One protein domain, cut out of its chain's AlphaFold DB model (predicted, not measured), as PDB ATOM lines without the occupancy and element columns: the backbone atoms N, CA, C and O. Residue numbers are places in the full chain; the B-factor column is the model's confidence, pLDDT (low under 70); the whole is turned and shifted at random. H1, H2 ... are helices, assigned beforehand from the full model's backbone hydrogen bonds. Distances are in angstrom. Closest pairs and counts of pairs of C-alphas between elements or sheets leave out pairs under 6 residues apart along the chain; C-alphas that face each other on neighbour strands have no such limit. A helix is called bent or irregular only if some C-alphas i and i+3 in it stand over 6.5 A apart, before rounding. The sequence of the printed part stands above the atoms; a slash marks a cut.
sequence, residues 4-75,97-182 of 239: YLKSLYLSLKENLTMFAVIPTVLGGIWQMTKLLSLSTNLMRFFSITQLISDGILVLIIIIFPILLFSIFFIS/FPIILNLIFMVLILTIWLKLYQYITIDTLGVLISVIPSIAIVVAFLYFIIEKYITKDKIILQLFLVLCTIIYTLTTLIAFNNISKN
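Overview. This is residues 4 to 75 and 97 to 182 of the 239 residues of an uncharacterized protein of Flavobacteriaceae bacterium CRH (UniProt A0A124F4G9). The longest helix, H7, runs through the middle of a slanted set of long helices, with H4 and H6 alongside it as a three-helix bundle and H5 next to H6 and H7 with a looser fit. H2 crosses H4 near the far end of the set, the short H3 folds back at the end of H2, and H1 lies at the other end of H2, where residues 9 to 18 stick out. The printed part has 158 residues with seven named helices, H1 to H7 in order along the chain, and no named strand; the class is all helix. It is only just loose, close to compact, with a radius of gyration of the C-alphas of 18.5 A and spans of 57 by 43 by 27 A.

Along the chain. H7, residues 154 to 181, measures 41.2 A from its first C-alpha at (-14.419, -7.623, 58.698) to its last at (-37.319, -17.389, 25.888). H6, residues 125 to 149, is 37.0 A long, and H4, residues 48 to 73, is 37.2 A long with a kink of 28 degrees near residue 63. H5, residues 97 to 119, is 33.6 A long. H2, residues 16 to 38, is 34.3 A long. H3 holds residues 40 to 45, and H1 holds residues 4 to 14, with C-alpha 4 at (-3.467, -19.226, 50.258). H2, H3, H4 and H6 are neither bent nor irregular, but only just: C-alphas 20 and 23 are 6.3 A apart, 41 and 44 are 6.5 A apart, 62 and 65 are 6.1 A apart, and 130 and 133 are 6.2 A apart.

Arrangement. H4, H6 and H7 form a bundle, long helices side by side. H6 and H7 are a helical hairpin: they touch, their closest C-alphas being those of Leu 125 and Ile 179, 6.9 A apart, and they run opposite ways at a shallow tilt of 12 degrees. H7 touches H4 with its residues 161 to 173 alone, and H4 touches H7 with residues 61 to 69 alone; the closest C-alphas, of Pro 65 and Thr 165, are 5.8 A apart, and the two run opposite ways at a shallow tilt of 29 degrees. H4 and H6 are close but not clearly touching, with the C-alphas of Leu 68 and Ala 136 closest at 7.0 A; they run the same way at a shallow tilt of 24 degrees. H5 touches no helix but is near H6 and near H7, with 14 pairs of C-alphas within 10 A to H7. H4 touches H2 with residues 51 to 59 alone, the C-alphas of Thr 24 and Gly 55 being closest at 3.8 A, at a steep tilt of 57 degrees, opposite ways. H2 touches H3 with residues 32 to 36 alone, the C-alphas of Leu 35 and Met 43 being closest at 5.8 A. H1 and H2 are close but not clearly touching, with the C-alphas of Leu 12 and Phe 19 closest at 7.9 A. H1 and H7 are apart. Every O i to N i+4 pair is within hydrogen-bond range in H1 and H7; the counts are 16 of 19 in H2, 18 of 22 in H4, 18 of 19 in H5, 19 of 21 in H6 and 0 of 2 in H3, where 2 of 3 O i to N i+3 pairs are within range.

Size, cuts and confidence. The C-alphas farthest apart, of Asn 41 and Tyr 149, are 57.5 A from each other. Residues 76 to 96 are cut out and not printed, and C-alphas 75 and 97 are 25.8 A apart across the cut. The links that are printed whole are tight. The mean pLDDT of the printed part is 81.3, with 18 residues under 70, among them residues 72 to 75 and 149 to 153.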
ATOM      1  N   TYR A   4      -2.035 -19.245  50.529       76.81
ATOM      2  CA  TYR A   4      -3.467 -19.226  50.258       76.81
ATOM      3  C   TYR A   4      -3.824 -19.807  48.880       76.81
ATOM      4  O   TYR A   4      -4.673 -20.686  48.787       76.81
ATOM      5  N   LEU A   5      -3.139 -19.379  47.812       78.44
ATOM      6  CA  LEU A   5      -3.380 -19.890  46.456       78.44
ATOM      7  C   LEU A   5      -3.038 -21.378  46.348       78.44
ATOM      8  O   LEU A   5      -3.724 -22.120  45.652       78.44
ATOM      9  N   LYS A   6      -2.000 -21.823  47.065       85.31
ATOM     10  CA  LYS A   6      -1.639 -23.242  47.141       85.31
ATOM     11  C   LYS A   6      -2.726 -24.058  47.843       85.31
ATOM     12  O   LYS A   6      -3.108 -25.101  47.326       85.31
ATOM     13  N   SER A   7      -3.240 -23.575  48.972       85.19
ATOM     14  CA  SER A   7      -4.343 -24.210  49.705       85.19
ATOM     15  C   SER A   7      -5.636 -24.260  48.881       85.19
ATOM     16  O   SER A   7      -6.289 -25.301  48.810       85.19
ATOM     17  N   LEU A   8      -5.962 -23.171  48.180       81.38
ATOM     18  CA  LEU A   8      -7.137 -23.089  47.315       81.38
ATOM     19  C   LEU A   8      -7.018 -24.047  46.122       81.38
ATOM     20  O   LEU A   8      -7.959 -24.779  45.833       81.38
ATOM     21  N   TYR A   9      -5.848 -24.118  45.480       88.69
ATOM     22  CA  TYR A   9      -5.576 -25.095  44.422       88.69
ATOM     23  C   TYR A   9      -5.718 -26.541  44.914       88.69
ATOM     24  O   TYR A   9      -6.344 -27.351  44.234       88.69
ATOM     25  N   LEU A  10      -5.165 -26.869  46.088       92.00
ATOM     26  CA  LEU A  10      -5.288 -28.207  46.675       92.00
ATOM     27  C   LEU A  10      -6.754 -28.543  46.968       92.00
ATOM     28  O   LEU A  10      -7.229 -29.580  46.520       92.00
ATOM     29  N   SER A  11      -7.494 -27.616  47.582       87.88
ATOM     30  CA  SER A  11      -8.932 -27.768  47.839       87.88
ATOM     31  C   SER A  11      -9.734 -27.988  46.551       87.88
ATOM     32  O   SER A  11     -10.577 -28.880  46.497       87.88
ATOM     33  N   LEU A  12      -9.469 -27.212  45.493       86.94
ATOM     34  CA  LEU A  12     -10.134 -27.383  44.194       86.94
ATOM     35  C   LEU A  12      -9.796 -28.731  43.557       86.94
ATOM     36  O   LEU A  12     -10.677 -29.394  43.020       86.94
ATOM     37  N   LYS A  13      -8.526 -29.143  43.621       93.62
ATOM     38  CA  LYS A  13      -8.050 -30.407  43.057       93.62
ATOM     39  C   LYS A  13      -8.660 -31.610  43.776       93.62
ATOM     40  O   LYS A  13      -9.086 -32.550  43.115       93.62
ATOM     41  N   GLU A  14      -8.713 -31.571  45.103       96.75
ATOM     42  CA  GLU A  14      -9.281 -32.635  45.940       96.75
ATOM     43  C   GLU A  14     -10.801 -32.752  45.771       96.75
ATOM     44  O   GLU A  14     -11.345 -33.847  45.874       96.75
ATOM     45  N   ASN A  15     -11.483 -31.649  45.438       94.00
ATOM     46  CA  ASN A  15     -12.941 -31.593  45.308       94.00
ATOM     47  C   ASN A  15     -13.434 -31.412  43.861       94.00
ATOM     48  O   ASN A  15     -14.601 -31.083  43.645       94.00
ATOM     49  N   LEU A  16     -12.585 -31.637  42.851       91.94
ATOM     50  CA  LEU A  16     -12.914 -31.372  41.442       91.94
ATOM     51  C   LEU A  16     -14.173 -32.120  40.983       91.94
ATOM     52  O   LEU A  16     -15.012 -31.558  40.282       91.94
ATOM     53  N   THR A  17     -14.352 -33.360  41.443       94.94
ATOM     54  CA  THR A  17     -15.556 -34.152  41.169       94.94
ATOM     55  C   THR A  17     -16.814 -33.478  41.708       94.94
ATOM     56  O   THR A  17     -17.822 -33.432  41.014       94.94
ATOM     57  N   MET A  18     -16.766 -32.904  42.912       92.88
ATOM     58  CA  MET A  18     -17.906 -32.186  43.488       92.88
ATOM     59  C   MET A  18     -18.221 -30.919  42.681       92.88
ATOM     60  O   MET A  18     -19.389 -30.663  42.385       92.88
ATOM     61  N   PHE A  19     -17.193 -30.175  42.258       88.00
ATOM     62  CA  PHE A  19     -17.358 -29.000  41.396       88.00
ATOM     63  C   PHE A  19     -17.904 -29.331  40.007       88.00
ATOM     64  O   PHE A  19     -18.557 -28.484  39.416       88.00
ATOM     65  N   ALA A  20     -17.672 -30.539  39.493       90.06
ATOM     66  CA  ALA A  20     -18.288 -30.996  38.251       90.06
ATOM     67  C   ALA A  20     -19.733 -31.472  38.471       90.06
ATOM     68  O   ALA A  20     -20.624 -31.122  37.707       90.06
ATOM     69  N   VAL A  21     -19.988 -32.239  39.535       94.94
ATOM     70  CA  VAL A  21     -21.291 -32.879  39.776       94.94
ATOM     71  C   VAL A  21     -22.356 -31.885  40.235       94.94
ATOM     72  O   VAL A  21     -23.476 -31.937  39.733       94.94
ATOM     73  N   ILE A  22     -22.046 -30.975  41.166       93.88
ATOM     74  CA  ILE A  22     -23.047 -30.052  41.733       93.88
ATOM     75  C   ILE A  22     -23.718 -29.186  40.650       93.88
ATOM     76  O   ILE A  22     -24.949 -29.185  40.594       93.88
ATOM     77  N   PRO A  23     -22.982 -28.481  39.768       91.50
ATOM     78  CA  PRO A  23     -23.605 -27.664  38.729       91.50
ATOM     79  C   PRO A  23     -24.447 -28.494  37.766       91.50
ATOM     80  O   PRO A  23     -25.546 -28.084  37.410       91.50
ATOM     81  N   THR A  24     -23.968 -29.679  37.381       95.12
ATOM     82  CA  THR A  24     -24.696 -30.618  36.521       95.12
ATOM     83  C   THR A  24     -26.012 -31.053  37.169       95.12
ATOM     84  O   THR A  24     -27.056 -31.004  36.527       95.12
ATOM     85  N   VAL A  25     -26.011 -31.392  38.462       96.12
ATOM     86  CA  VAL A  25     -27.240 -31.723  39.205       96.12
ATOM     87  C   VAL A  25     -28.193 -30.525  39.264       96.12
ATOM     88  O   VAL A  25     -29.389 -30.693  39.031       96.12
ATOM     89  N   LEU A  26     -27.687 -29.317  39.521       93.31
ATOM     90  CA  LEU A  26     -28.500 -28.095  39.544       93.31
ATOM     91  C   LEU A  26     -29.118 -27.780  38.173       93.31
ATOM     92  O   LEU A  26     -30.305 -27.461  38.104       93.31
ATOM     93  N   GLY A  27     -28.352 -27.934  37.090       92.50
ATOM     94  CA  GLY A  27     -28.853 -27.833  35.717       92.50
ATOM     95  C   GLY A  27     -29.972 -28.842  35.446       92.50
ATOM     96  O   GLY A  27     -31.014 -28.493  34.894       92.50
ATOM     97  N   GLY A  28     -29.832 -30.071  35.949       95.56
ATOM     98  CA  GLY A  28     -30.857 -31.110  35.817       95.56
ATOM     99  C   GLY A  28     -32.128 -30.805  36.587       95.56
ATOM    100  O   GLY A  28     -33.224 -30.966  36.055       95.56
ATOM    101  N   ILE A  29     -32.002 -30.313  37.821       95.25
ATOM    102  CA  ILE A  29     -33.152 -29.866  38.618       95.25
ATOM    103  C   ILE A  29     -33.882 -28.736  37.892       95.25
ATOM    104  O   ILE A  29     -35.114 -28.757  37.812       95.25
ATOM    105  N   TRP A  30     -33.148 -27.781  37.319       93.12
ATOM    106  CA  TRP A  30     -33.730 -26.706  36.520       93.12
ATOM    107  C   TRP A  30     -34.498 -27.256  35.312       93.12
ATOM    108  O   TRP A  30     -35.683 -26.955  35.146       93.12
ATOM    109  N   GLN A  31     -33.857 -28.095  34.494       94.38
ATOM    110  CA  GLN A  31     -34.457 -28.696  33.301       94.38
ATOM    111  C   GLN A  31     -35.707 -29.518  33.647       94.38
ATOM    112  O   GLN A  31     -36.748 -29.395  32.999       94.38
ATOM    113  N   MET A  32     -35.634 -30.314  34.715       96.62
ATOM    114  CA  MET A  32     -36.749 -31.124  35.192       96.62
ATOM    115  C   MET A  32     -37.907 -30.257  35.690       96.62
ATOM    116  O   MET A  32     -39.054 -30.523  35.343       96.62
ATOM    117  N   THR A  33     -37.624 -29.186  36.435       95.38
ATOM    118  CA  THR A  33     -38.653 -28.244  36.905       95.38
ATOM    119  C   THR A  33     -39.354 -27.558  35.731       95.38
ATOM    120  O   THR A  33     -40.578 -27.425  35.741       95.38
ATOM    121  N   LYS A  34     -38.612 -27.185  34.677       93.38
ATOM    122  CA  LYS A  34     -39.190 -26.629  33.443       93.38
ATOM    123  C   LYS A  34     -40.146 -27.614  32.771       93.38
ATOM    124  O   LYS A  34     -41.286 -27.246  32.505       93.38
ATOM    125  N   LEU A  35     -39.737 -28.864  32.566       96.44
ATOM    126  CA  LEU A  35     -40.599 -29.889  31.963       96.44
ATOM    127  C   LEU A  35     -41.835 -30.195  32.821       96.44
ATOM    128  O   LEU A  35     -42.949 -30.246  32.301       96.44
ATOM    129  N   LEU A  36     -41.655 -30.338  34.136       97.19
ATOM    130  CA  LEU A  36     -42.745 -30.581  35.085       97.19
ATOM    131  C   LEU A  36     -43.772 -29.447  35.107       97.19
ATOM    132  O   LEU A  36     -44.959 -29.718  35.263       97.19
ATOM    133  N   SER A  37     -43.329 -28.200  34.919       96.06
ATOM    134  CA  SER A  37     -44.232 -27.046  34.835       96.06
ATOM    135  C   SER A  37     -45.131 -27.061  33.594       96.06
ATOM    136  O   SER A  37     -46.180 -26.424  33.600       96.06
ATOM    137  N   LEU A  38     -44.745 -27.805  32.549       96.31
ATOM    138  CA  LEU A  38     -45.549 -28.003  31.345       96.31
ATOM    139  C   LEU A  38     -46.504 -29.193  31.503       96.31
ATOM    140  O   LEU A  38     -47.707 -29.064  31.292       96.31
ATOM    141  N   SER A  39     -45.971 -30.363  31.861       96.56
ATOM    142  CA  SER A  39     -46.739 -31.564  32.206       96.56
ATOM    143  C   SER A  39     -45.803 -32.645  32.752       96.56
ATOM    144  O   SER A  39     -44.697 -32.843  32.250       96.56
ATOM    145  N   THR A  40     -46.266 -33.419  33.733       97.06
ATOM    146  CA  THR A  40     -45.503 -34.530  34.331       97.06
ATOM    147  C   THR A  40     -45.081 -35.591  33.311       97.06
ATOM    148  O   THR A  40     -43.983 -36.139  33.405       97.06
ATOM    149  N   ASN A  41     -45.903 -35.833  32.284       97.38
ATOM    150  CA  ASN A  41     -45.601 -36.787  31.213       97.38
ATOM    151  C   ASN A  41     -44.387 -36.367  30.371       97.38
ATOM    152  O   ASN A  41     -43.735 -37.222  29.768       97.38
ATOM    153  N   LEU A  42     -44.059 -35.071  30.346       97.69
ATOM    154  CA  LEU A  42     -42.967 -34.539  29.534       97.69
ATOM    155  C   LEU A  42     -41.585 -34.769  30.156       97.69
ATOM    156  O   LEU A  42     -40.579 -34.610  29.470       97.69
ATOM    157  N   MET A  43     -41.511 -35.238  31.407       96.88
ATOM    158  CA  MET A  43     -40.246 -35.632  32.044       96.88
ATOM    159  C   MET A  43     -39.491 -36.702  31.236       96.88
ATOM    160  O   MET A  43     -38.266 -36.747  31.259       96.88
ATOM    161  N   ARG A  44     -40.201 -37.530  30.458       97.06
ATOM    162  CA  ARG A  44     -39.605 -38.566  29.591       97.06
ATOM    163  C   ARG A  44     -38.720 -38.004  28.477       97.06
ATOM    164  O   ARG A  44     -37.916 -38.738  27.915       97.06
ATOM    165  N   PHE A  45     -38.869 -36.723  28.164       97.25
ATOM    166  CA  PHE A  45     -38.078 -36.026  27.156       97.25
ATOM    167  C   PHE A  45     -36.900 -35.250  27.765       97.25
ATOM    168  O   PHE A  45     -36.290 -34.430  27.081       97.25
ATOM    169  N   PHE A  46     -36.583 -35.490  29.041       96.75
ATOM    170  CA  PHE A  46     -35.389 -34.967  29.696       96.75
ATOM    171  C   PHE A  46     -34.123 -35.366  28.926       96.75
ATOM    172  O   PHE A  46     -33.965 -36.526  28.533       96.75
ATOM    173  N   SER A  47     -33.210 -34.416  28.721       97.31
ATOM    174  CA  SER A  47     -31.984 -34.663  27.966       97.31
ATOM    175  C   SER A  47     -30.742 -34.672  28.849       97.31
ATOM    176  O   SER A  47     -30.284 -33.639  29.329       97.31
ATOM    177  N   ILE A  48     -30.151 -35.859  28.987       96.12
ATOM    178  CA  ILE A  48     -28.898 -36.078  29.722       96.12
ATOM    179  C   ILE A  48     -27.719 -35.362  29.044       96.12
ATOM    180  O   ILE A  48     -26.797 -34.920  29.716       96.12
ATOM    181  N   THR A  49     -27.727 -35.230  27.719       96.06
ATOM    182  CA  THR A  49     -26.649 -34.572  26.968       96.06
ATOM    183  C   THR A  49     -26.647 -33.062  27.197       96.06
ATOM    184  O   THR A  49     -25.581 -32.480  27.400       96.06
ATOM    185  N   GLN A  50     -27.825 -32.436  27.285       95.00
ATOM    186  CA  GLN A  50     -27.939 -31.019  27.645       95.00
ATOM    187  C   GLN A  50     -27.502 -30.736  29.092       95.00
ATOM    188  O   GLN A  50     -26.984 -29.658  29.374       95.00
ATOM    189  N   LEU A  51     -27.632 -31.714  29.991       95.19
ATOM    190  CA  LEU A  51     -27.269 -31.589  31.403       95.19
ATOM    191  C   LEU A  51     -25.831 -31.092  31.628       95.19
ATOM    192  O   LEU A  51     -25.557 -30.359  32.578       95.19
ATOM    193  N   ILE A  52     -24.906 -31.493  30.751       93.56
ATOM    194  CA  ILE A  52     -23.502 -31.071  30.804       93.56
ATOM    195  C   ILE A  52     -23.398 -29.579  30.472       93.56
ATOM    196  O   ILE A  52     -22.780 -28.825  31.223       93.56
ATOM    197  N   SER A  53     -24.036 -29.149  29.381       93.38
ATOM    198  CA  SER A  53     -24.059 -27.751  28.939       93.38
ATOM    199  C   SER A  53     -24.725 -26.840  29.971       93.38
ATOM    200  O   SER A  53     -24.164 -25.804  30.331       93.38
ATOM    201  N   ASP A  54     -25.875 -27.252  30.510       91.50
ATOM    202  CA  ASP A  54     -26.585 -26.522  31.565       91.50
ATOM    203  C   ASP A  54     -25.740 -26.460  32.849       91.50
ATOM    204  O   ASP A  54     -25.668 -25.420  33.502       91.50
ATOM    205  N   GLY A  55     -25.027 -27.542  33.184       92.44
ATOM    206  CA  GLY A  55     -24.091 -27.572  34.305       92.44
ATOM    207  C   GLY A  55     -22.932 -26.587  34.146       92.44
ATOM    208  O   GLY A  55     -22.620 -25.856  35.085       92.44
ATOM    209  N   ILE A  56     -22.328 -26.500  32.959       90.94
ATOM    210  CA  ILE A  56     -21.277 -25.510  32.663       90.94
ATOM    211  C   ILE A  56     -21.826 -24.088  32.801       90.94
ATOM    212  O   ILE A  56     -21.158 -23.221  33.368       90.94
ATOM    213  N   LEU A  57     -23.049 -23.840  32.334       89.19
ATOM    214  CA  LEU A  57     -23.684 -22.533  32.452       89.19
ATOM    215  C   LEU A  57     -23.911 -22.136  33.915       89.19
ATOM    216  O   LEU A  57     -23.533 -21.037  34.322       89.19
ATOM    217  N   VAL A  58     -24.463 -23.045  34.725       89.62
ATOM    218  CA  VAL A  58     -24.619 -22.847  36.175       89.62
ATOM    219  C   VAL A  58     -23.261 -22.601  36.830       89.62
ATOM    220  O   VAL A  58     -23.128 -21.712  37.672       89.62
ATOM    221  N   LEU A  59     -22.233 -23.344  36.415       89.25
ATOM    222  CA  LEU A  59     -20.882 -23.172  36.928       89.25
ATOM    223  C   LEU A  59     -20.338 -21.772  36.619       89.25
ATOM    224  O   LEU A  59     -19.789 -21.149  37.519       89.25
ATOM    225  N   ILE A  60     -20.520 -21.242  35.406       85.62
ATOM    226  CA  ILE A  60     -20.096 -19.872  35.052       85.62
ATOM    227  C   ILE A  60     -20.806 -18.839  35.935       85.62
ATOM    228  O   ILE A  60     -20.160 -17.924  36.452       85.62
ATOM    229  N   ILE A  61     -22.113 -19.011  36.154       84.25
ATOM    230  CA  ILE A  61     -22.917 -18.115  36.995       84.25
ATOM    231  C   ILE A  61     -22.422 -18.118  38.451       84.25
ATOM    232  O   ILE A  61     -22.378 -17.058  39.071       84.25
ATOM    233  N   ILE A  62     -22.017 -19.276  38.989       83.88
ATOM    234  CA  ILE A  62     -21.585 -19.431  40.390       83.88
ATOM    235  C   ILE A  62     -20.094 -19.112  40.593       83.88
ATOM    236  O   ILE A  62     -19.733 -18.455  41.568       83.88
ATOM    237  N   ILE A  63     -19.207 -19.563  39.702       84.06
ATOM    238  CA  ILE A  63     -17.755 -19.362  39.834       84.06
ATOM    239  C   ILE A  63     -17.410 -17.882  39.752       84.06
ATOM    240  O   ILE A  63     -16.576 -17.416  40.522       84.06
ATOM    241  N   PHE A  64     -18.023 -17.138  38.831       79.56
ATOM    242  CA  PHE A  64     -17.665 -15.741  38.611       79.56
ATOM    243  C   PHE A  64     -17.742 -14.879  39.887       79.56
ATOM    244  O   PHE A  64     -16.734 -14.258  40.237       79.56
ATOM    245  N   PRO A  65     -18.851 -14.868  40.652       76.50
ATOM    246  CA  PRO A  65     -18.911 -14.101  41.890       76.50
ATOM    247  C   PRO A  65     -17.984 -14.654  42.981       76.50
ATOM    248  O   PRO A  65     -17.434 -13.866  43.747       76.50
ATOM    249  N   ILE A  66     -17.738 -15.970  43.031       80.00
ATOM    250  CA  ILE A  66     -16.757 -16.557  43.962       80.00
ATOM    251  C   ILE A  66     -15.341 -16.066  43.640       80.00
ATOM    252  O   ILE A  66     -14.588 -15.723  44.552       80.00
ATOM    253  N   LEU A  67     -14.966 -15.993  42.360       77.12
ATOM    254  CA  LEU A  67     -13.667 -15.468  41.941       77.12
ATOM    255  C   LEU A  67     -13.525 -13.999  42.330       77.12
ATOM    256  O   LEU A  67     -12.516 -13.636  42.935       77.12
ATOM    257  N   LEU A  68     -14.546 -13.181  42.068       70.62
ATOM    258  CA  LEU A  68     -14.564 -11.786  42.511       70.62
ATOM    259  C   LEU A  68     -14.380 -11.683  44.022       70.62
ATOM    260  O   LEU A  68     -13.507 -10.955  44.485       70.62
ATOM    261  N   PHE A  69     -15.146 -12.463  44.784       73.75
ATOM    262  CA  PHE A  69     -15.040 -12.524  46.235       73.75
ATOM    263  C   PHE A  69     -13.621 -12.893  46.678       73.75
ATOM    264  O   PHE A  69     -13.039 -12.210  47.513       73.75
ATOM    265  N   SER A  70     -13.017 -13.918  46.074       73.75
ATOM    266  CA  SER A  70     -11.672 -14.369  46.436       73.75
ATOM    267  C   SER A  70     -10.602 -13.287  46.244       73.75
ATOM    268  O   SER A  70      -9.714 -13.171  47.085       73.75
ATOM    269  N   ILE A  71     -10.719 -12.442  45.211       70.88
ATOM    270  CA  ILE A  71      -9.787 -11.330  44.960       70.88
ATOM    271  C   ILE A  71      -9.810 -10.328  46.122       70.88
ATOM    272  O   ILE A  71      -8.748  -9.905  46.575       70.88
ATOM    273  N   PHE A  72     -10.989 -10.003  46.663       66.94
ATOM    274  CA  PHE A  72     -11.108  -9.077  47.800       66.94
ATOM    275  C   PHE A  72     -10.556  -9.655  49.107       66.94
ATOM    276  O   PHE A  72     -10.024  -8.923  49.938       66.94
ATOM    277  N   PHE A  73     -10.630 -10.973  49.298       68.31
ATOM    278  CA  PHE A  73     -10.124 -11.617  50.515       68.31
ATOM    279  C   PHE A  73      -8.610 -11.821  50.521       68.31
ATOM    280  O   PHE A  73      -8.035 -12.013  51.594       68.31
ATOM    281  N   ILE A  74      -7.945 -11.717  49.366       67.75
ATOM    282  CA  ILE A  74      -6.477 -11.751  49.251       67.75
ATOM    283  C   ILE A  74      -5.858 -10.390  49.650       67.75
ATOM    284  O   ILE A  74      -4.711 -10.097  49.318       67.75
ATOM    285  N   SER A  75      -6.578  -9.552  50.409       59.47
ATOM    286  CA  SER A  75      -6.008  -8.330  50.980       59.47
ATOM    287  C   SER A  75      -4.717  -8.674  51.742       59.47
ATOM    288  O   SER A  75      -4.713  -9.606  52.564       59.47
ATOM    289  N   PHE A  97     -24.047   4.082  64.250       73.00
ATOM    290  CA  PHE A  97     -24.415   5.056  63.222       73.00
ATOM    291  C   PHE A  97     -23.852   4.731  61.819       73.00
ATOM    292  O   PHE A  97     -24.640   4.689  60.871       73.00
ATOM    293  N   PRO A  98     -22.549   4.416  61.643       67.44
ATOM    294  CA  PRO A  98     -22.025   4.026  60.334       67.44
ATOM    295  C   PRO A  98     -22.633   2.715  59.820       67.44
ATOM    296  O   PRO A  98     -22.822   2.569  58.614       67.44
ATOM    297  N   ILE A  99     -23.003   1.781  60.702       66.94
ATOM    298  CA  ILE A  99     -23.649   0.519  60.313       66.94
ATOM    299  C   ILE A  99     -25.040   0.796  59.730       66.94
ATOM    300  O   ILE A  99     -25.368   0.317  58.645       66.94
ATOM    301  N   ILE A 100     -25.839   1.615  60.418       74.56
ATOM    302  CA  ILE A 100     -27.184   2.000  59.970       74.56
ATOM    303  C   ILE A 100     -27.108   2.776  58.651       74.56
ATOM    304  O   ILE A 100     -27.852   2.472  57.718       74.56
ATOM    305  N   LEU A 101     -26.176   3.726  58.530       72.12
ATOM    306  CA  LEU A 101     -25.981   4.498  57.301       72.12
ATOM    307  C   LEU A 101     -25.610   3.594  56.110       72.12
ATOM    308  O   LEU A 101     -26.110   3.801  55.007       72.12
ATOM    309  N   ASN A 102     -24.803   2.551  56.331       64.44
ATOM    310  CA  ASN A 102     -24.486   1.561  55.298       64.44
ATOM    311  C   ASN A 102     -25.679   0.711  54.897       64.44
ATOM    312  O   ASN A 102     -25.862   0.462  53.710       64.44
ATOM    313  N   LEU A 103     -26.493   0.271  55.858       68.69
ATOM    314  CA  LEU A 103     -27.719  -0.461  55.546       68.69
ATOM    315  C   LEU A 103     -28.657   0.396  54.688       68.69
ATOM    316  O   LEU A 103     -29.192  -0.093  53.697       68.69
ATOM    317  N   ILE A 104     -28.786   1.689  55.001       75.19
ATOM    318  CA  ILE A 104     -29.560   2.634  54.184       75.19
ATOM    319  C   ILE A 104     -28.956   2.757  52.779       75.19
ATOM    320  O   ILE A 104     -29.676   2.637  51.788       75.19
ATOM    321  N   PHE A 105     -27.639   2.946  52.670       73.69
ATOM    322  CA  PHE A 105     -26.961   3.085  51.379       73.69
ATOM    323  C   PHE A 105     -27.066   1.815  50.521       73.69
ATOM    324  O   PHE A 105     -27.334   1.894  49.324       73.69
ATOM    325  N   MET A 106     -26.957   0.638  51.138       68.50
ATOM    326  CA  MET A 106     -27.204  -0.663  50.516       68.50
ATOM    327  C   MET A 106     -28.612  -0.775  49.941       68.50
ATOM    328  O   MET A 106     -28.779  -1.172  48.789       68.50
ATOM    329  N   VAL A 107     -29.626  -0.403  50.726       75.31
ATOM    330  CA  VAL A 107     -31.026  -0.425  50.283       75.31
ATOM    331  C   VAL A 107     -31.244   0.554  49.126       75.31
ATOM    332  O   VAL A 107     -31.947   0.219  48.170       75.31
ATOM    333  N   LEU A 108     -30.611   1.731  49.158       74.62
ATOM    334  CA  LEU A 108     -30.659   2.708  48.065       74.62
ATOM    335  C   LEU A 108     -30.006   2.176  46.784       74.62
ATOM    336  O   LEU A 108     -30.607   2.255  45.715       74.62
ATOM    337  N   ILE A 109     -28.816   1.577  46.874       74.44
ATOM    338  CA  ILE A 109     -28.151   0.958  45.717       74.44
ATOM    339  C   ILE A 109     -29.010  -0.165  45.149       74.44
ATOM    340  O   ILE A 109     -29.218  -0.216  43.940       74.44
ATOM    341  N   LEU A 110     -29.550  -1.032  46.006       70.25
ATOM    342  CA  LEU A 110     -30.411  -2.131  45.583       70.25
ATOM    343  C   LEU A 110     -31.670  -1.617  44.876       70.25
ATOM    344  O   LEU A 110     -32.040  -2.140  43.831       70.25
ATOM    345  N   THR A 111     -32.315  -0.575  45.402       72.75
ATOM    346  CA  THR A 111     -33.514   0.006  44.777       72.75
ATOM    347  C   THR A 111     -33.211   0.710  43.458       72.75
ATOM    348  O   THR A 111     -33.984   0.556  42.510       72.75
ATOM    349  N   ILE A 112     -32.091   1.432  43.350       76.75
ATOM    350  CA  ILE A 112     -31.628   2.012  42.077       76.75
ATOM    351  C   ILE A 112     -31.347   0.896  41.073       76.75
ATOM    352  O   ILE A 112     -31.819   0.960  39.940       76.75
ATOM    353  N   TRP A 113     -30.630  -0.144  41.496       74.81
ATOM    354  CA  TRP A 113     -30.283  -1.283  40.657       74.81
ATOM    355  C   TRP A 113     -31.538  -2.011  40.150       74.81
ATOM    356  O   TRP A 113     -31.663  -2.237  38.950       74.81
ATOM    357  N   LEU A 114     -32.516  -2.284  41.022       70.56
ATOM    358  CA  LEU A 114     -33.790  -2.913  40.648       70.56
ATOM    359  C   LEU A 114     -34.597  -2.062  39.659       70.56
ATOM    360  O   LEU A 114     -35.208  -2.611  38.744       70.56
ATOM    361  N   LYS A 115     -34.591  -0.730  39.812       76.25
ATOM    362  CA  LYS A 115     -35.230   0.178  38.848       76.25
ATOM    363  C   LYS A 115     -34.501   0.174  37.510       76.25
ATOM    364  O   LYS A 115     -35.146   0.012  36.485       76.25
ATOM    365  N   LEU A 116     -33.172   0.305  37.506       72.75
ATOM    366  CA  LEU A 116     -32.365   0.259  36.282       72.75
ATOM    367  C   LEU A 116     -32.547  -1.064  35.538       72.75
ATOM    368  O   LEU A 116     -32.688  -1.058  34.319       72.75
ATOM    369  N   TYR A 117     -32.631  -2.179  36.264       70.50
ATOM    370  CA  TYR A 117     -32.879  -3.496  35.688       70.50
ATOM    371  C   TYR A 117     -34.179  -3.563  34.876       70.50
ATOM    372  O   TYR A 117     -34.217  -4.238  33.855       70.50
ATOM    373  N   GLN A 118     -35.231  -2.836  35.272       69.44
ATOM    374  CA  GLN A 118     -36.477  -2.779  34.493       69.44
ATOM    375  C   GLN A 118     -36.308  -2.071  33.142       69.44
ATOM    376  O   GLN A 118     -37.049  -2.367  32.208       69.44
ATOM    377  N   TYR A 119     -35.354  -1.143  33.036       70.38
ATOM    378  CA  TYR A 119     -35.084  -0.392  31.808       70.38
ATOM    379  C   TYR A 119     -34.054  -1.072  30.906       70.38
ATOM    380  O   TYR A 119     -34.029  -0.811  29.706       70.38
ATOM    381  N   ILE A 120     -33.206  -1.938  31.464       69.81
ATOM    382  CA  ILE A 120     -32.280  -2.741  30.673       69.81
ATOM    383  C   ILE A 120     -33.078  -3.913  30.102       69.81
ATOM    384  O   ILE A 120     -33.273  -4.939  30.751       69.81
ATOM    385  N   THR A 121     -33.534  -3.773  28.861       68.94
ATOM    386  CA  THR A 121     -34.004  -4.914  28.076       68.94
ATOM    387  C   THR A 121     -32.808  -5.816  27.799       68.94
ATOM    388  O   THR A 121     -32.054  -5.594  26.857       68.94
ATOM    389  N   ILE A 122     -32.591  -6.812  28.659       69.38
ATOM    390  CA  ILE A 122     -31.590  -7.855  28.424       69.38
ATOM    391  C   ILE A 122     -32.188  -8.832  27.411       69.38
ATOM    392  O   ILE A 122     -32.704  -9.894  27.754       69.38
ATOM    393  N   ASP A 123     -32.189  -8.413  26.156       72.56
ATOM    394  CA  ASP A 123     -32.682  -9.177  25.015       72.56
ATOM    395  C   ASP A 123     -31.592 -10.057  24.394       72.56
ATOM    396  O   ASP A 123     -31.903 -11.035  23.713       72.56
ATOM    397  N   THR A 124     -30.325  -9.741  24.670       75.75
ATOM    398  CA  THR A 124     -29.162 -10.390  24.074       75.75
ATOM    399  C   THR A 124     -28.160 -10.869  25.119       75.75
ATOM    400  O   THR A 124     -27.922 -10.255  26.163       75.75
ATOM    401  N   LEU A 125     -27.491 -11.974  24.788       72.00
ATOM    402  CA  LEU A 125     -26.426 -12.557  25.604       72.00
ATOM    403  C   LEU A 125     -25.214 -11.610  25.733       72.00
ATOM    404  O   LEU A 125     -24.534 -11.615  26.756       72.00
ATOM    405  N   GLY A 126     -24.992 -10.735  24.745       76.06
ATOM    406  CA  GLY A 126     -23.954  -9.699  24.795       76.06
ATOM    407  C   GLY A 126     -24.179  -8.669  25.906       76.06
ATOM    408  O   GLY A 126     -23.230  -8.313  26.604       76.06
ATOM    409  N   VAL A 127     -25.430  -8.244  26.128       74.94
ATOM    410  CA  VAL A 127     -25.785  -7.347  27.243       74.94
ATOM    411  C   VAL A 127     -25.575  -8.048  28.585       74.94
ATOM    412  O   VAL A 127     -25.035  -7.450  29.511       74.94
ATOM    413  N   LEU A 128     -25.918  -9.335  28.694       73.06
ATOM    414  CA  LEU A 128     -25.642 -10.104  29.911       73.06
ATOM    415  C   LEU A 128     -24.137 -10.137  30.217       73.06
ATOM    416  O   LEU A 128     -23.736  -9.815  31.332       73.06
ATOM    417  N   ILE A 129     -23.303 -10.461  29.223       74.56
ATOM    418  CA  ILE A 129     -21.842 -10.515  29.386       74.56
ATOM    419  C   ILE A 129     -21.259  -9.149  29.781       74.56
ATOM    420  O   ILE A 129     -20.316  -9.116  30.566       74.56
ATOM    421  N   SER A 130     -21.800  -8.027  29.292       72.75
ATOM    422  CA  SER A 130     -21.287  -6.684  29.613       72.75
ATOM    423  C   SER A 130     -21.731  -6.156  30.985       72.75
ATOM    424  O   SER A 130     -20.998  -5.400  31.636       72.75
ATOM    425  N   VAL A 131     -22.896  -6.584  31.480       73.38
ATOM    426  CA  VAL A 131     -23.393  -6.234  32.823       73.38
ATOM    427  C   VAL A 131     -22.543  -6.884  33.918       73.38
ATOM    428  O   VAL A 131     -22.275  -6.264  34.949       73.38
ATOM    429  N   ILE A 132     -22.063  -8.103  33.677       72.12
ATOM    430  CA  ILE A 132     -21.273  -8.891  34.628       72.12
ATOM    431  C   ILE A 132     -20.028  -8.145  35.174       72.12
ATOM    432  O   ILE A 132     -19.932  -7.969  36.395       72.12
ATOM    433  N   PRO A 133     -19.090  -7.649  34.340       72.44
ATOM    434  CA  PRO A 133     -17.927  -6.903  34.820       72.44
ATOM    435  C   PRO A 133     -18.310  -5.543  35.414       72.44
ATOM    436  O   PRO A 133     -17.649  -5.071  36.335       72.44
ATOM    437  N   SER A 134     -19.398  -4.927  34.945       71.62
ATOM    438  CA  SER A 134     -19.868  -3.640  35.467       71.62
ATOM    439  C   SER A 134     -20.298  -3.755  36.934       71.62
ATOM    440  O   SER A 134     -19.916  -2.927  37.760       71.62
ATOM    441  N   ILE A 135     -21.019  -4.826  37.289       72.69
ATOM    442  CA  ILE A 135     -21.379  -5.118  38.686       72.69
ATOM    443  C   ILE A 135     -20.122  -5.367  39.522       72.69
ATOM    444  O   ILE A 135     -20.012  -4.837  40.626       72.69
ATOM    445  N   ALA A 136     -19.155  -6.119  38.991       73.06
ATOM    446  CA  ALA A 136     -17.891  -6.383  39.674       73.06
ATOM    447  C   ALA A 136     -17.148  -5.089  40.043       73.06
ATOM    448  O   ALA A 136     -16.700  -4.938  41.178       73.06
ATOM    449  N   ILE A 137     -17.067  -4.140  39.104       73.69
ATOM    450  CA  ILE A 137     -16.431  -2.831  39.306       73.69
ATOM    451  C   ILE A 137     -17.164  -2.030  40.385       73.69
ATOM    452  O   ILE A 137     -16.520  -1.471  41.272       73.69
ATOM    453  N   VAL A 138     -18.500  -1.998  40.351       75.62
ATOM    454  CA  VAL A 138     -19.303  -1.294  41.365       75.62
ATOM    455  C   VAL A 138     -19.089  -1.908  42.749       75.62
ATOM    456  O   VAL A 138     -18.841  -1.177  43.704       75.62
ATOM    457  N   VAL A 139     -19.117  -3.239  42.867       75.19
ATOM    458  CA  VAL A 139     -18.847  -3.938  44.135       75.19
ATOM    459  C   VAL A 139     -17.428  -3.643  44.628       75.19
ATOM    460  O   VAL A 139     -17.253  -3.371  45.812       75.19
ATOM    461  N   ALA A 140     -16.433  -3.618  43.735       74.50
ATOM    462  CA  ALA A 140     -15.052  -3.273  44.076       74.50
ATOM    463  C   ALA A 140     -14.917  -1.844  44.609       74.50
ATOM    464  O   ALA A 140     -14.229  -1.594  45.599       74.50
ATOM    465  N   PHE A 141     -15.591  -0.900  43.957       77.44
ATOM    466  CA  PHE A 141     -15.589   0.501  44.353       77.44
ATOM    467  C   PHE A 141     -16.270   0.703  45.712       77.44
ATOM    468  O   PHE A 141     -15.732   1.394  46.578       77.44
ATOM    469  N   LEU A 142     -17.413   0.049  45.935       75.25
ATOM    470  CA  LEU A 142     -18.108   0.061  47.223       75.25
ATOM    471  C   LEU A 142     -17.260  -0.576  48.322       75.25
ATOM    472  O   LEU A 142     -17.148  -0.001  49.400       75.25
ATOM    473  N   TYR A 143     -16.611  -1.706  48.032       75.69
ATOM    474  CA  TYR A 143     -15.658  -2.346  48.936       75.69
ATOM    475  C   TYR A 143     -14.564  -1.361  49.367       75.69
ATOM    476  O   TYR A 143     -14.340  -1.190  50.562       75.69
ATOM    477  N   PHE A 144     -13.943  -0.656  48.417       78.12
ATOM    478  CA  PHE A 144     -12.879   0.312  48.700       78.12
ATOM    479  C   PHE A 144     -13.355   1.475  49.586       78.12
ATOM    480  O   PHE A 144     -12.648   1.890  50.506       78.12
ATOM    481  N   ILE A 145     -14.566   1.990  49.347       74.06
ATOM    482  CA  ILE A 145     -15.167   3.029  50.198       74.06
ATOM    483  C   ILE A 145     -15.423   2.476  51.607       74.06
ATOM    484  O   ILE A 145     -15.034   3.101  52.593       74.06
ATOM    485  N   ILE A 146     -16.042   1.301  51.727       72.12
ATOM    486  CA  ILE A 146     -16.376   0.704  53.027       72.12
ATOM    487  C   ILE A 146     -15.106   0.398  53.830       72.12
ATOM    488  O   ILE A 146     -15.024   0.753  55.007       72.12
ATOM    489  N   GLU A 147     -14.091  -0.195  53.203       75.12
ATOM    490  CA  GLU A 147     -12.805  -0.496  53.842       75.12
ATOM    491  C   GLU A 147     -12.132   0.773  54.382       75.12
ATOM    492  O   GLU A 147     -11.628   0.775  55.504       75.12
ATOM    493  N   LYS A 148     -12.176   1.878  53.627       73.75
ATOM    494  CA  LYS A 148     -11.553   3.148  54.023       73.75
ATOM    495  C   LYS A 148     -12.287   3.864  55.159       73.75
ATOM    496  O   LYS A 148     -11.633   4.499  55.985       73.75
ATOM    497  N   TYR A 149     -13.620   3.830  55.173       68.50
ATOM    498  CA  TYR A 149     -14.418   4.713  56.032       68.50
ATOM    499  C   TYR A 149     -15.108   4.020  57.206       68.50
ATOM    500  O   TYR A 149     -15.443   4.697  58.175       68.50
ATOM    501  N   ILE A 150     -15.382   2.715  57.126       63.12
ATOM    502  CA  ILE A 150     -16.462   2.125  57.928       63.12
ATOM    503  C   ILE A 150     -16.001   1.048  58.911       63.12
ATOM    504  O   ILE A 150     -16.568   0.996  60.000       63.12
ATOM    505  N   THR A 151     -14.989   0.219  58.627       57.78
ATOM    506  CA  THR A 151     -14.760  -0.946  59.509       57.78
ATOM    507  C   THR A 151     -13.315  -1.402  59.685       57.78
ATOM    508  O   THR A 151     -12.676  -1.867  58.747       57.78
ATOM    509  N   LYS A 152     -12.884  -1.457  60.958       60.25
ATOM    510  CA  LYS A 152     -11.988  -2.517  61.459       60.25
ATOM    511  C   LYS A 152     -12.681  -3.896  61.443       60.25
ATOM    512  O   LYS A 152     -12.005  -4.914  61.307       60.25
ATOM    513  N   ASP A 153     -14.015  -3.936  61.556       67.06
ATOM    514  CA  ASP A 153     -14.799  -5.176  61.612       67.06
ATOM    515  C   ASP A 153     -15.066  -5.801  60.242       67.06
ATOM    516  O   ASP A 153     -15.960  -5.413  59.490       67.06
ATOM    517  N   LYS A 154     -14.321  -6.868  59.952       73.94
ATOM    518  CA  LYS A 154     -14.419  -7.623  58.698       73.94
ATOM    519  C   LYS A 154     -15.807  -8.237  58.466       73.94
ATOM    520  O   LYS A 154     -16.183  -8.421  57.319       73.94
ATOM    521  N   ILE A 155     -16.584  -8.530  59.512       75.25
ATOM    522  CA  ILE A 155     -17.855  -9.274  59.403       75.25
ATOM    523  C   ILE A 155     -18.897  -8.533  58.553       75.25
ATOM    524  O   ILE A 155     -19.533  -9.138  57.694       75.25
ATOM    525  N   ILE A 156     -19.058  -7.222  58.751       73.62
ATOM    526  CA  ILE A 156     -20.059  -6.426  58.017       73.62
ATOM    527  C   ILE A 156     -19.733  -6.408  56.523       73.62
ATOM    528  O   ILE A 156     -20.615  -6.583  55.683       73.62
ATOM    529  N   LEU A 157     -18.447  -6.277  56.196       73.50
ATOM    530  CA  LEU A 157     -17.950  -6.324  54.828       73.50
ATOM    531  C   LEU A 157     -18.196  -7.694  54.176       73.50
ATOM    532  O   LEU A 157     -18.611  -7.765  53.023       73.50
ATOM    533  N   GLN A 158     -18.007  -8.784  54.924       75.06
ATOM    534  CA  GLN A 158     -18.306 -10.136  54.441       75.06
ATOM    535  C   GLN A 158     -19.799 -10.307  54.138       75.06
ATOM    536  O   GLN A 158     -20.148 -10.805  53.069       75.06
ATOM    537  N   LEU A 159     -20.680  -9.850  55.035       77.94
ATOM    538  CA  LEU A 159     -22.131  -9.900  54.829       77.94
ATOM    539  C   LEU A 159     -22.569  -9.071  53.614       77.94
ATOM    540  O   LEU A 159     -23.378  -9.545  52.817       77.94
ATOM    541  N   PHE A 160     -22.001  -7.874  53.439       77.81
ATOM    542  CA  PHE A 160     -22.226  -7.028  52.263       77.81
ATOM    543  C   PHE A 160     -21.876  -7.771  50.967       77.81
ATOM    544  O   PHE A 160     -22.699  -7.870  50.058       77.81
ATOM    545  N   LEU A 161     -20.682  -8.364  50.902       76.62
ATOM    546  CA  LEU A 161     -20.215  -9.086  49.717       76.62
ATOM    547  C   LEU A 161     -21.055 -10.336  49.414       76.62
ATOM    548  O   LEU A 161     -21.342 -10.618  48.246       76.62
ATOM    549  N   VAL A 162     -21.483 -11.072  50.447       80.31
ATOM    550  CA  VAL A 162     -22.407 -12.208  50.295       80.31
ATOM    551  C   VAL A 162     -23.740 -11.738  49.717       80.31
ATOM    552  O   VAL A 162     -24.239 -12.341  48.766       80.31
ATOM    553  N   LEU A 163     -24.294 -10.630  50.217       80.31
ATOM    554  CA  LEU A 163     -25.544 -10.076  49.702       80.31
ATOM    555  C   LEU A 163     -25.411  -9.653  48.231       80.31
ATOM    556  O   LEU A 163     -26.254 -10.023  47.413       80.31
ATOM    557  N   CYS A 164     -24.332  -8.950  47.868       77.19
ATOM    558  CA  CYS A 164     -24.045  -8.585  46.478       77.19
ATOM    559  C   CYS A 164     -23.940  -9.816  45.567       77.19
ATOM    560  O   CYS A 164     -24.466  -9.802  44.455       77.19
ATOM    561  N   THR A 165     -23.314 -10.892  46.047       77.81
ATOM    562  CA  THR A 165     -23.184 -12.161  45.316       77.81
ATOM    563  C   THR A 165     -24.543 -12.817  45.066       77.81
ATOM    564  O   THR A 165     -24.818 -13.268  43.952       77.81
ATOM    565  N   ILE A 166     -25.420 -12.840  46.073       81.25
ATOM    566  CA  ILE A 166     -26.782 -13.377  45.940       81.25
ATOM    567  C   ILE A 166     -27.577 -12.559  44.920       81.25
ATOM    568  O   ILE A 166     -28.175 -13.136  44.013       81.25
ATOM    569  N   ILE A 167     -27.546 -11.226  45.022       80.19
ATOM    570  CA  ILE A 167     -28.234 -10.332  44.079       80.19
ATOM    571  C   ILE A 167     -27.712 -10.563  42.658       80.19
ATOM    572  O   ILE A 167     -28.498 -10.785  41.741       80.19
ATOM    573  N   TYR A 168     -26.395 -10.588  42.464       81.00
ATOM    574  CA  TYR A 168     -25.785 -10.884  41.167       81.00
ATOM    575  C   TYR A 168     -26.266 -12.229  40.594       81.00
ATOM    576  O   TYR A 168     -26.661 -12.322  39.431       81.00
ATOM    577  N   THR A 169     -26.296 -13.274  41.420       81.88
ATOM    578  CA  THR A 169     -26.712 -14.616  40.988       81.88
ATOM    579  C   THR A 169     -28.186 -14.638  40.585       81.88
ATOM    580  O   THR A 169     -28.537 -15.141  39.524       81.88
ATOM    581  N   LEU A 170     -29.073 -14.042  41.383       83.19
ATOM    582  CA  LEU A 170     -30.503 -13.990  41.059       83.19
ATOM    583  C   LEU A 170     -30.765 -13.236  39.756       83.19
ATOM    584  O   LEU A 170     -31.596 -13.634  38.945       83.19
ATOM    585  N   THR A 171     -30.043 -12.149  39.545       79.06
ATOM    586  CA  THR A 171     -30.286 -11.233  38.433       79.06
ATOM    587  C   THR A 171     -29.769 -11.795  37.120       79.06
ATOM    588  O   THR A 171     -30.473 -11.734  36.114       79.06
ATOM    589  N   THR A 172     -28.615 -12.462  37.149       81.44
ATOM    590  CA  THR A 172     -28.120 -13.258  36.018       81.44
ATOM    591  C   THR A 172     -29.051 -14.422  35.682       81.44
ATOM    592  O   THR A 172     -29.314 -14.646  34.503       81.44
ATOM    593  N   LEU A 173     -29.633 -15.112  36.673       83.62
ATOM    594  CA  LEU A 173     -30.618 -16.176  36.427       83.62
ATOM    595  C   LEU A 173     -31.915 -15.652  35.791       83.62
ATOM    596  O   LEU A 173     -32.433 -16.275  34.862       83.62
ATOM    597  N   ILE A 174     -32.442 -14.511  36.253       83.25
ATOM    598  CA  ILE A 174     -33.641 -13.889  35.657       83.25
ATOM    599  C   ILE A 174     -33.341 -13.446  34.223       83.25
ATOM    600  O   ILE A 174     -34.120 -13.738  33.315       83.25
ATOM    601  N   ALA A 175     -32.210 -12.774  34.014       83.00
ATOM    602  CA  ALA A 175     -31.781 -12.312  32.703       83.00
ATOM    603  C   ALA A 175     -31.600 -13.482  31.728       83.00
ATOM    604  O   ALA A 175     -32.141 -13.459  30.624       83.00
ATOM    605  N   PHE A 176     -30.923 -14.546  32.164       84.19
ATOM    606  CA  PHE A 176     -30.759 -15.765  31.383       84.19
ATOM    607  C   PHE A 176     -32.106 -16.404  31.030       84.19
ATOM    608  O   PHE A 176     -32.340 -16.750  29.875       84.19
ATOM    609  N   ASN A 177     -33.032 -16.501  31.989       84.25
ATOM    610  CA  ASN A 177     -34.374 -17.013  31.728       84.25
ATOM    611  C   ASN A 177     -35.128 -16.163  30.688       84.25
ATOM    612  O   ASN A 177     -35.839 -16.728  29.861       84.25
ATOM    613  N   ASN A 178     -34.960 -14.839  30.689       84.12
ATOM    614  CA  ASN A 178     -35.577 -13.962  29.691       84.12
ATOM    615  C   ASN A 178     -34.946 -14.140  28.303       84.12
ATOM    616  O   ASN A 178     -35.678 -14.346  27.338       84.12
ATOM    617  N   ILE A 179     -33.611 -14.158  28.213       84.81
ATOM    618  CA  ILE A 179     -32.887 -14.416  26.957       84.81
ATOM    619  C   ILE A 179     -33.273 -15.784  26.386       84.81
ATOM    620  O   ILE A 179     -33.560 -15.892  25.202       84.81
ATOM    621  N   SER A 180     -33.347 -16.825  27.222       84.69
ATOM    622  CA  SER A 180     -33.655 -18.193  26.774       84.69
ATOM    623  C   SER A 180     -35.045 -18.342  26.146       84.69
ATOM    624  O   SER A 180     -35.268 -19.257  25.358       84.69
ATOM    625  N   LYS A 181     -35.980 -17.445  26.489       85.81
ATOM    626  CA  LYS A 181     -37.319 -17.389  25.888       85.81
ATOM    627  C   LYS A 181     -37.336 -16.589  24.590       85.81
ATOM    628  O   LYS A 181     -38.242 -16.763  23.778       85.81
ATOM    629  N   ASN A 182     -36.372 -15.693  24.406       87.44
ATOM    630  CA  ASN A 182     -36.294 -14.862  23.226       87.44
ATOM    631  C   ASN A 182     -35.613 -15.626  22.083       87.44
ATOM    632  O   ASN A 182     -34.396 -15.615  21.941       87.44
TER     633      ASN A 182